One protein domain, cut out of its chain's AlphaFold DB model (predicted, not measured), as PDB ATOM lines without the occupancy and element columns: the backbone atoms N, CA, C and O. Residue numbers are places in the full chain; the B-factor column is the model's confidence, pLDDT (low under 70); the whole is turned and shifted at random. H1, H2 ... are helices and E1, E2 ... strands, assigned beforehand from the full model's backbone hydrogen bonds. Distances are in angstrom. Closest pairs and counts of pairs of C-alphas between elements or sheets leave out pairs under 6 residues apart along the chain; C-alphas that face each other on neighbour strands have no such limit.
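Overview. This is residues 4 to 69 of the 83 residues of the protein "JmjC domain-containing protein 4-like isoform X4" of Dinothrombium tinctorium (UniProt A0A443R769). A short antiparallel ribbon, E1 beside E2, forms the middle of an elongated model, with H1 toward one end, H3 at the other and a long loop, residues 35 to 50, from H2 to H3. The printed 66 residues, under half in named elements, run H1, E1, H2, H3, E2, mixed in class. The whole is only just loose, close to extended: radius of gyration of the C-alphas 16.1 A, spans 46 by 25 by 17 A.

Arrangement. E1, residues 26 to 29, and E2, residues 66 to 68, are antiparallel at 172 degrees; N 26 and O 68, 2.8 A apart, are within hydrogen-bond range. The closest C-alphas of E1 and H1, residues 4 to 15, are Tyr 6 and Leu 26, 7.3 A apart. Those of E2 and H2, residues 31 to 34, are Phe 31 and Val 66, 6.3 A apart. H3, residues 51 to 58, is apart from H1, H2 and E1. Every O i to N i+4 pair is within range in H1, 2 of 4 in H3; H2 is too short for one.

Along the chain. H1 begins at C-alpha 4 (181.034, 245.001, 265.046) and measures 17.1 A, H3 12.2 A. E2 ends at C-alpha 68 (172.250, 254.622, 266.141).

Size, cuts and confidence. The printed part has no cut. H2 to H3 is a long link. Residues 16 to 21 and 57 to 58 have pLDDT under 70.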
ATOM      1  N   ASP A   4     180.456 245.372 266.340       89.88
ATOM      2  CA  ASP A   4     181.034 245.001 265.046       89.88
ATOM      3  C   ASP A   4     179.990 244.361 264.121       89.88
ATOM      4  O   ASP A   4     179.825 244.783 262.979       89.88
ATOM      5  N   GLU A   5     179.175 243.442 264.651       90.62
ATOM      6  CA  GLU A   5     178.060 242.833 263.911       90.62
ATOM      7  C   GLU A   5     177.039 243.884 263.445       90.62
ATOM      8  O   GLU A   5     176.476 243.782 262.350       90.62
ATOM      9  N   TYR A   6     176.779 244.904 264.274       91.12
ATOM     10  CA  TYR A   6     175.882 245.999 263.910       91.12
ATOM     11  C   TYR A   6     176.485 246.881 262.810       91.12
ATOM     12  O   TYR A   6     175.766 247.303 261.902       91.12
ATOM     13  N   LEU A   7     177.787 247.171 262.873       90.75
ATOM     14  CA  LEU A   7     178.480 247.988 261.876       90.75
ATOM     15  C   LEU A   7     178.531 247.295 260.512       90.75
ATOM     16  O   LEU A   7     178.261 247.950 259.502       90.75
ATOM     17  N   ASP A   8     178.778 245.985 260.484       90.81
ATOM     18  CA  ASP A   8     178.711 245.182 259.260       90.81
ATOM     19  C   ASP A   8     177.316 245.264 258.634       90.81
ATOM     20  O   ASP A   8     177.167 245.608 257.457       90.81
ATOM     21  N   TYR A   9     176.271 245.054 259.444       89.81
ATOM     22  CA  TYR A   9     174.890 245.274 259.019       89.81
ATOM     23  C   TYR A   9     174.684 246.692 258.460       89.81
ATOM     24  O   TYR A   9     174.140 246.850 257.362       89.81
ATOM     25  N   PHE A  10     175.138 247.725 259.171       88.31
ATOM     26  CA  PHE A  10     174.923 249.116 258.780       88.31
ATOM     27  C   PHE A  10     175.641 249.470 257.461       88.31
ATOM     28  O   PHE A  10     175.131 250.239 256.642       88.31
ATOM     29  N   ALA A  11     176.803 248.870 257.200       89.44
ATOM     30  CA  ALA A  11     177.499 249.008 255.925       89.44
ATOM     31  C   ALA A  11     176.707 248.370 254.767       89.44
ATOM     32  O   ALA A  11     176.629 248.952 253.680       89.44
ATOM     33  N   THR A  12     176.058 247.217 254.992       87.81
ATOM     34  CA  THR A  12     175.248 246.555 253.950       87.81
ATOM     35  C   THR A  12     174.020 247.370 253.530       87.81
ATOM     36  O   THR A  12     173.722 247.462 252.335       87.81
ATOM     37  N   ILE A  13     173.335 248.023 254.475       85.56
ATOM     38  CA  ILE A  13     172.145 248.842 254.178       85.56
ATOM     39  C   ILE A  13     172.494 250.166 253.490       85.56
ATOM     40  O   ILE A  13     171.664 250.719 252.778       85.56
ATOM     41  N   LYS A  14     173.712 250.687 253.685       80.75
ATOM     42  CA  LYS A  14     174.172 251.918 253.026       80.75
ATOM     43  C   LYS A  14     174.429 251.702 251.532       80.75
ATOM     44  O   LYS A  14     174.179 252.597 250.731       80.75
ATOM     45  N   ASN A  15     174.933 250.521 251.175       77.38
ATOM     46  CA  ASN A  15     175.321 250.175 249.804       77.38
ATOM     47  C   ASN A  15     174.185 249.532 248.990       77.38
ATOM     48  O   ASN A  15     174.301 249.409 247.773       77.38
ATOM     49  N   SER A  16     173.094 249.120 249.635       68.44
ATOM     50  CA  SER A  16     171.923 248.548 248.972       68.44
ATOM     51  C   SER A  16     170.767 249.551 248.957       68.44
ATOM     52  O   SER A  16     170.467 250.201 249.953       68.44
ATOM     53  N   SER A  17     170.090 249.691 247.813       62.62
ATOM     54  CA  SER A  17     168.804 250.391 247.733       62.62
ATOM     55  C   SER A  17     167.796 249.636 248.599       62.62
ATOM     56  O   SER A  17     167.253 248.657 248.112       62.62
ATOM     57  N   PHE A  18     167.631 250.040 249.866       60.75
ATOM     58  CA  PHE A  18     166.615 249.663 250.871       60.75
ATOM     59  C   PHE A  18     165.656 248.510 250.482       60.75
ATOM     60  O   PHE A  18     164.436 248.655 250.448       60.75
ATOM     61  N   ASN A  19     166.202 247.331 250.183       56.75
ATOM     62  CA  ASN A  19     165.434 246.194 249.686       56.75
ATOM     63  C   ASN A  19     165.074 245.308 250.872       56.75
ATOM     64  O   ASN A  19     165.766 244.338 251.155       56.75
ATOM     65  N   ASN A  20     164.002 245.666 251.582       57.12
ATOM     66  CA  ASN A  20     163.306 244.817 252.560       57.12
ATOM     67  C   ASN A  20     164.189 244.152 253.649       57.12
ATOM     68  O   ASN A  20     163.806 243.147 254.249       57.12
ATOM     69  N   THR A  21     165.384 244.689 253.901       68.00
ATOM     70  CA  THR A  21     166.317 244.199 254.918       68.00
ATOM     71  C   THR A  21     165.812 244.560 256.313       68.00
ATOM     72  O   THR A  21     165.154 245.584 256.497       68.00
ATOM     73  N   LYS A  22     166.151 243.740 257.319       75.44
ATOM     74  CA  LYS A  22     165.841 244.005 258.737       75.44
ATOM     75  C   LYS A  22     166.208 245.451 259.103       75.44
ATOM     76  O   LYS A  22     167.290 245.908 258.749       75.44
ATOM     77  N   CYS A  23     165.329 246.157 259.812       83.69
ATOM     78  CA  CYS A  23     165.571 247.507 260.329       83.69
ATOM     79  C   CYS A  23     166.077 247.394 261.774       83.69
ATOM     80  O   CYS A  23     165.281 247.239 262.699       83.69
ATOM     81  N   LEU A  24     167.401 247.364 261.960       88.25
ATOM     82  CA  LEU A  24     168.024 247.180 263.272       88.25
ATOM     83  C   LEU A  24     168.411 248.526 263.882       88.25
ATOM     84  O   LEU A  24     168.932 249.414 263.206       88.25
ATOM     85  N   TYR A  25     168.215 248.639 265.192       88.19
ATOM     86  CA  TYR A  25     168.498 249.838 265.970       88.19
ATOM     87  C   TYR A  25     169.486 249.513 267.092       88.19
ATOM     88  O   TYR A  25     169.212 248.647 267.926       88.19
ATOM     89  N   LEU A  26     170.626 250.199 267.106       90.94
ATOM     90  CA  LEU A  26     171.606 250.133 268.181       90.94
ATOM     91  C   LEU A  26     171.177 251.083 269.298       90.94
ATOM     92  O   LEU A  26     170.952 252.275 269.082       90.94
ATOM     93  N   LYS A  27     171.071 250.543 270.509       89.38
ATOM     94  CA  LYS A  27     170.635 251.260 271.705       89.38
ATOM     95  C   LYS A  27     171.628 251.017 272.839       89.38
ATOM     96  O   LYS A  27     172.195 249.933 272.927       89.38
ATOM     97  N   ASN A  28     171.756 252.005 273.727       90.25
ATOM     98  CA  ASN A  28     172.550 251.934 274.954       90.25
ATOM     99  C   ASN A  28     174.042 251.666 274.693       90.25
ATOM    100  O   ASN A  28     174.685 250.951 275.457       90.25
ATOM    101  N   TRP A  29     174.608 252.202 273.608       91.44
ATOM    102  CA  TRP A  29     176.046 252.067 273.396       91.44
ATOM    103  C   TRP A  29     176.803 252.984 274.367       91.44
ATOM    104  O   TRP A  29     176.659 254.206 274.298       91.44
ATOM    105  N   HIS A  30     177.603 252.375 275.247       90.81
ATOM    106  CA  HIS A  30     178.502 253.007 276.223       90.81
ATOM    107  C   HIS A  30     179.737 253.631 275.549       90.81
ATOM    108  O   HIS A  30     180.884 253.231 275.760       90.81
ATOM    109  N   PHE A  31     179.489 254.567 274.634       89.69
ATOM    110  CA  PHE A  31     180.528 255.170 273.805       89.69
ATOM    111  C   PHE A  31     181.527 255.978 274.638       89.69
ATOM    112  O   PHE A  31     182.727 255.909 274.385       89.69
ATOM    113  N   VAL A  32     181.046 256.736 275.627       87.75
ATOM    114  CA  VAL A  32     181.900 257.605 276.452       87.75
ATOM    115  C   VAL A  32     182.839 256.764 277.306       87.75
ATOM    116  O   VAL A  32     184.021 257.083 277.401       87.75
ATOM    117  N   LYS A  33     182.354 255.644 277.847       88.00
ATOM    118  CA  LYS A  33     183.198 254.687 278.567       88.00
ATOM    119  C   LYS A  33     184.226 254.004 277.669       88.00
ATOM    120  O   LYS A  33     185.366 253.815 278.079       88.00
ATOM    121  N   GLN A  34     183.849 253.647 276.441       90.06
ATOM    122  CA  GLN A  34     184.768 253.017 275.486       90.06
ATOM    123  C   GLN A  34     185.833 253.997 274.957       90.06
ATOM    124  O   GLN A  34     186.956 253.585 274.664       90.06
ATOM    125  N   PHE A  35     185.500 255.286 274.851       90.06
ATOM    126  CA  PHE A  35     186.377 256.339 274.332       90.06
ATOM    127  C   PHE A  35     186.411 257.558 275.276       90.06
ATOM    128  O   PHE A  35     185.926 258.630 274.910       90.06
ATOM    129  N   PRO A  36     187.031 257.447 276.466       87.19
ATOM    130  CA  PRO A  36     186.953 258.476 277.514       87.19
ATOM    131  C   PRO A  36     187.626 259.801 277.135       87.19
ATOM    132  O   PRO A  36     187.298 260.853 277.675       87.19
ATOM    133  N   HIS A  37     188.562 259.771 276.183       88.94
ATOM    134  CA  HIS A  37     189.236 260.968 275.677       88.94
ATOM    135  C   HIS A  37     188.470 261.668 274.548       88.94
ATOM    136  O   HIS A  37     188.850 262.766 274.140       88.94
ATOM    137  N   TYR A  38     187.413 261.049 274.019       88.88
ATOM    138  CA  TYR A  38     186.589 261.662 272.988       88.88
ATOM    139  C   TYR A  38     185.534 262.554 273.645       88.88
ATOM    140  O   TYR A  38     184.595 262.070 274.280       88.88
ATOM    141  N   ASN A  39     185.661 263.871 273.471       84.12
ATOM    142  CA  ASN A  39     184.652 264.812 273.948       84.12
ATOM    143  C   ASN A  39     183.416 264.757 273.033       84.12
ATOM    144  O   ASN A  39     183.392 265.386 271.975       84.12
ATOM    145  N   THR A  40     182.412 263.958 273.410       81.44
ATOM    146  CA  THR A  40     181.254 263.650 272.554       81.44
ATOM    147  C   THR A  40     180.369 264.850 272.256       81.44
ATOM    148  O   THR A  40     179.942 265.019 271.116       81.44
ATOM    149  N   TYR A  41     180.062 265.647 273.275       83.50
ATOM    150  CA  TYR A  41     179.268 266.864 273.160       83.50
ATOM    151  C   TYR A  41     179.405 267.712 274.423       83.50
ATOM    152  O   TYR A  41     179.610 267.202 275.528       83.50
ATOM    153  N   GLU A  42     179.217 269.017 274.261       87.31
ATOM    154  CA  GLU A  42     179.081 269.940 275.380       87.31
ATOM    155  C   GLU A  42     177.637 269.942 275.879       87.31
ATOM    156  O   GLU A  42     176.689 270.024 275.094       87.31
ATOM    157  N   VAL A  43     177.460 269.843 277.198       87.06
ATOM    158  CA  VAL A  43     176.135 269.939 277.815       87.06
ATOM    159  C   VAL A  43     175.662 271.396 277.704       87.06
ATOM    160  O   VAL A  43     176.348 272.284 278.225       87.06
ATOM    161  N   PRO A  44     174.512 271.675 277.057       91.00
ATOM    162  CA  PRO A  44     174.004 273.038 276.952       91.00
ATOM    163  C   PRO A  44     173.772 273.646 278.335       91.00
ATOM    164  O   PRO A  44     173.360 272.938 279.250       91.00
ATOM    165  N   ILE A  45     173.974 274.959 278.474       91.69
ATOM    166  CA  ILE A  45     173.977 275.662 279.771       91.69
ATOM    167  C   ILE A  45     172.757 275.358 280.652       91.69
ATOM    168  O   ILE A  45     172.886 275.157 281.854       91.69
ATOM    169  N   TYR A  46     171.576 275.239 280.047       93.19
ATOM    170  CA  TYR A  46     170.326 274.967 280.759       93.19
ATOM    171  C   TYR A  46     170.221 273.544 281.324       93.19
ATOM    172  O   TYR A  46     169.367 273.296 282.168       93.19
ATOM    173  N   PHE A  47     171.075 272.622 280.877       88.69
ATOM    174  CA  PHE A  47     171.129 271.232 281.337       88.69
ATOM    175  C   PHE A  47     172.369 270.934 282.181       88.69
ATOM    176  O   PHE A  47     172.571 269.788 282.560       88.69
ATOM    177  N   GLN A  48     173.221 271.926 282.454       87.00
ATOM    178  CA  GLN A  48     174.460 271.701 283.204       87.00
ATOM    179  C   GLN A  48     174.193 271.377 284.677       87.00
ATOM    180  O   GLN A  48     174.816 270.461 285.204       87.00
ATOM    181  N   SER A  49     173.238 272.078 285.300       89.31
ATOM    182  CA  SER A  49     172.794 271.860 286.685       89.31
ATOM    183  C   SER A  49     171.852 270.654 286.769       89.31
ATOM    184  O   SER A  49     170.651 270.804 286.995       89.31
ATOM    185  N   ASP A  50     172.394 269.463 286.544       88.88
ATOM    186  CA  ASP A  50     171.676 268.196 286.653       88.88
ATOM    187  C   ASP A  50     172.404 267.261 287.622       88.88
ATOM    188  O   ASP A  50     173.629 267.123 287.575       88.88
ATOM    189  N   TYR A  51     171.634 266.590 288.481       87.06
ATOM    190  CA  TYR A  51     172.175 265.693 289.501       87.06
ATOM    191  C   TYR A  51     173.057 264.594 288.897       87.06
ATOM    192  O   TYR A  51     174.078 264.235 289.478       87.06
ATOM    193  N   LEU A  52     172.690 264.059 287.730       85.50
ATOM    194  CA  LEU A  52     173.438 262.993 287.077       85.50
ATOM    195  C   LEU A  52     174.778 263.516 286.556       85.50
ATOM    196  O   LEU A  52     175.796 262.855 286.744       85.50
ATOM    197  N   ASN A  53     174.791 264.717 285.969       83.75
ATOM    198  CA  ASN A  53     176.020 265.364 285.509       83.75
ATOM    199  C   ASN A  53     177.007 265.606 286.660       83.75
ATOM    200  O   ASN A  53     178.205 265.376 286.492       83.75
ATOM    201  N   GLU A  54     176.505 266.048 287.815       82.25
ATOM    202  CA  GLU A  54     177.315 266.329 289.005       82.25
ATOM    203  C   GLU A  54     177.806 265.036 289.674       82.25
ATOM    204  O   GLU A  54     179.003 264.870 289.917       82.25
ATOM    205  N   TYR A  55     176.901 264.084 289.912       82.62
ATOM    206  CA  TYR A  55     177.180 262.856 290.658       82.62
ATOM    207  C   TYR A  55     178.095 261.885 289.904       82.62
ATOM    208  O   TYR A  55     179.008 261.299 290.489       82.62
ATOM    209  N   TRP A  56     177.880 261.710 288.597       78.25
ATOM    210  CA  TRP A  56     178.628 260.721 287.813       78.25
ATOM    211  C   TRP A  56     180.044 261.151 287.447       78.25
ATOM    212  O   TRP A  56     180.822 260.322 286.988       78.25
ATOM    213  N   SER A  57     180.420 262.408 287.695       69.69
ATOM    214  CA  SER A  57     181.795 262.875 287.478       69.69
ATOM    215  C   SER A  57     182.842 262.129 288.329       69.69
ATOM    216  O   SER A  57     184.033 262.182 288.028       69.69
ATOM    217  N   HIS A  58     182.404 261.409 289.369       68.31
ATOM    218  CA  HIS A  58     183.256 260.719 290.340       68.31
ATOM    219  C   HIS A  58     183.255 259.182 290.221       68.31
ATOM    220  O   HIS A  58     183.888 258.517 291.041       68.31
ATOM    221  N   LEU A  59     182.548 258.607 289.241       77.38
ATOM    222  CA  LEU A  59     182.401 257.155 289.063       77.38
ATOM    223  C   LEU A  59     183.094 256.670 287.779       77.38
ATOM    224  O   LEU A  59     183.118 257.382 286.781       77.38
ATOM    225  N   ASP A  60     183.625 255.442 287.791       76.12
ATOM    226  CA  ASP A  60     184.253 254.784 286.624       76.12
ATOM    227  C   ASP A  60     183.208 254.110 285.708       76.12
ATOM    228  O   ASP A  60     183.235 252.907 285.409       76.12
ATOM    229  N   ASP A  61     182.187 254.878 285.336       81.88
ATOM    230  CA  ASP A  61     181.098 254.422 284.476       81.88
ATOM    231  C   ASP A  61     180.492 255.603 283.690       81.88
ATOM    232  O   ASP A  61     180.751 256.764 284.011       81.88
ATOM    233  N   ASP A  62     179.687 255.337 282.653       86.06
ATOM    234  CA  ASP A  62     178.977 256.375 281.890       86.06
ATOM    235  C   ASP A  62     177.441 256.276 281.946       86.06
ATOM    236  O   ASP A  62     176.831 255.212 281.948       86.06
ATOM    237  N   TYR A  63     176.797 257.446 281.933       87.31
ATOM    238  CA  TYR A  63     175.342 257.595 281.795       87.31
ATOM    239  C   TYR A  63     174.932 258.152 280.422       87.31
ATOM    240  O   TYR A  63     173.754 258.403 280.155       87.31
ATOM    241  N   LYS A  64     175.918 258.398 279.553       87.12
ATOM    242  CA  LYS A  64     175.744 258.999 278.231       87.12
ATOM    243  C   LYS A  64     175.768 257.905 277.176       87.12
ATOM    244  O   LYS A  64     176.820 257.361 276.856       87.12
ATOM    245  N   PHE A  65     174.606 257.621 276.604       90.50
ATOM    246  CA  PHE A  65     174.447 256.551 275.629       90.50
ATOM    247  C   PHE A  65     174.349 257.078 274.206       90.50
ATOM    248  O   PHE A  65     173.691 258.088 273.944       90.50
ATOM    249  N   VAL A  66     174.927 256.331 273.271       91.06
ATOM    250  CA  VAL A  66     174.712 256.548 271.841       91.06
ATOM    251  C   VAL A  66     173.612 255.618 271.342       91.06
ATOM    252  O   VAL A  66     173.572 254.420 271.644       91.06
ATOM    253  N   TYR A  67     172.717 256.203 270.552       91.44
ATOM    254  CA  TYR A  67     171.695 255.504 269.793       91.44
ATOM    255  C   TYR A  67     171.990 255.677 268.312       91.44
ATOM    256  O   TYR A  67     172.301 256.782 267.865       91.44
ATOM    257  N   PHE A  68     171.890 254.599 267.549       90.75
ATOM    258  CA  PHE A  68     172.250 254.622 266.141       90.75
ATOM    259  C   PHE A  68     171.336 253.699 265.344       90.75
ATOM    260  O   PHE A  68     171.025 252.588 265.762       90.75
ATOM    261  N   GLY A  69     170.845 254.191 264.212       89.50
ATOM    262  CA  GLY A  69     169.794 253.514 263.474       89.50
ATOM    263  C   GLY A  69     169.570 254.107 262.092       89.50
ATOM    264  O   GLY A  69     169.853 255.287 261.872       89.50
TER     265      GLY A  69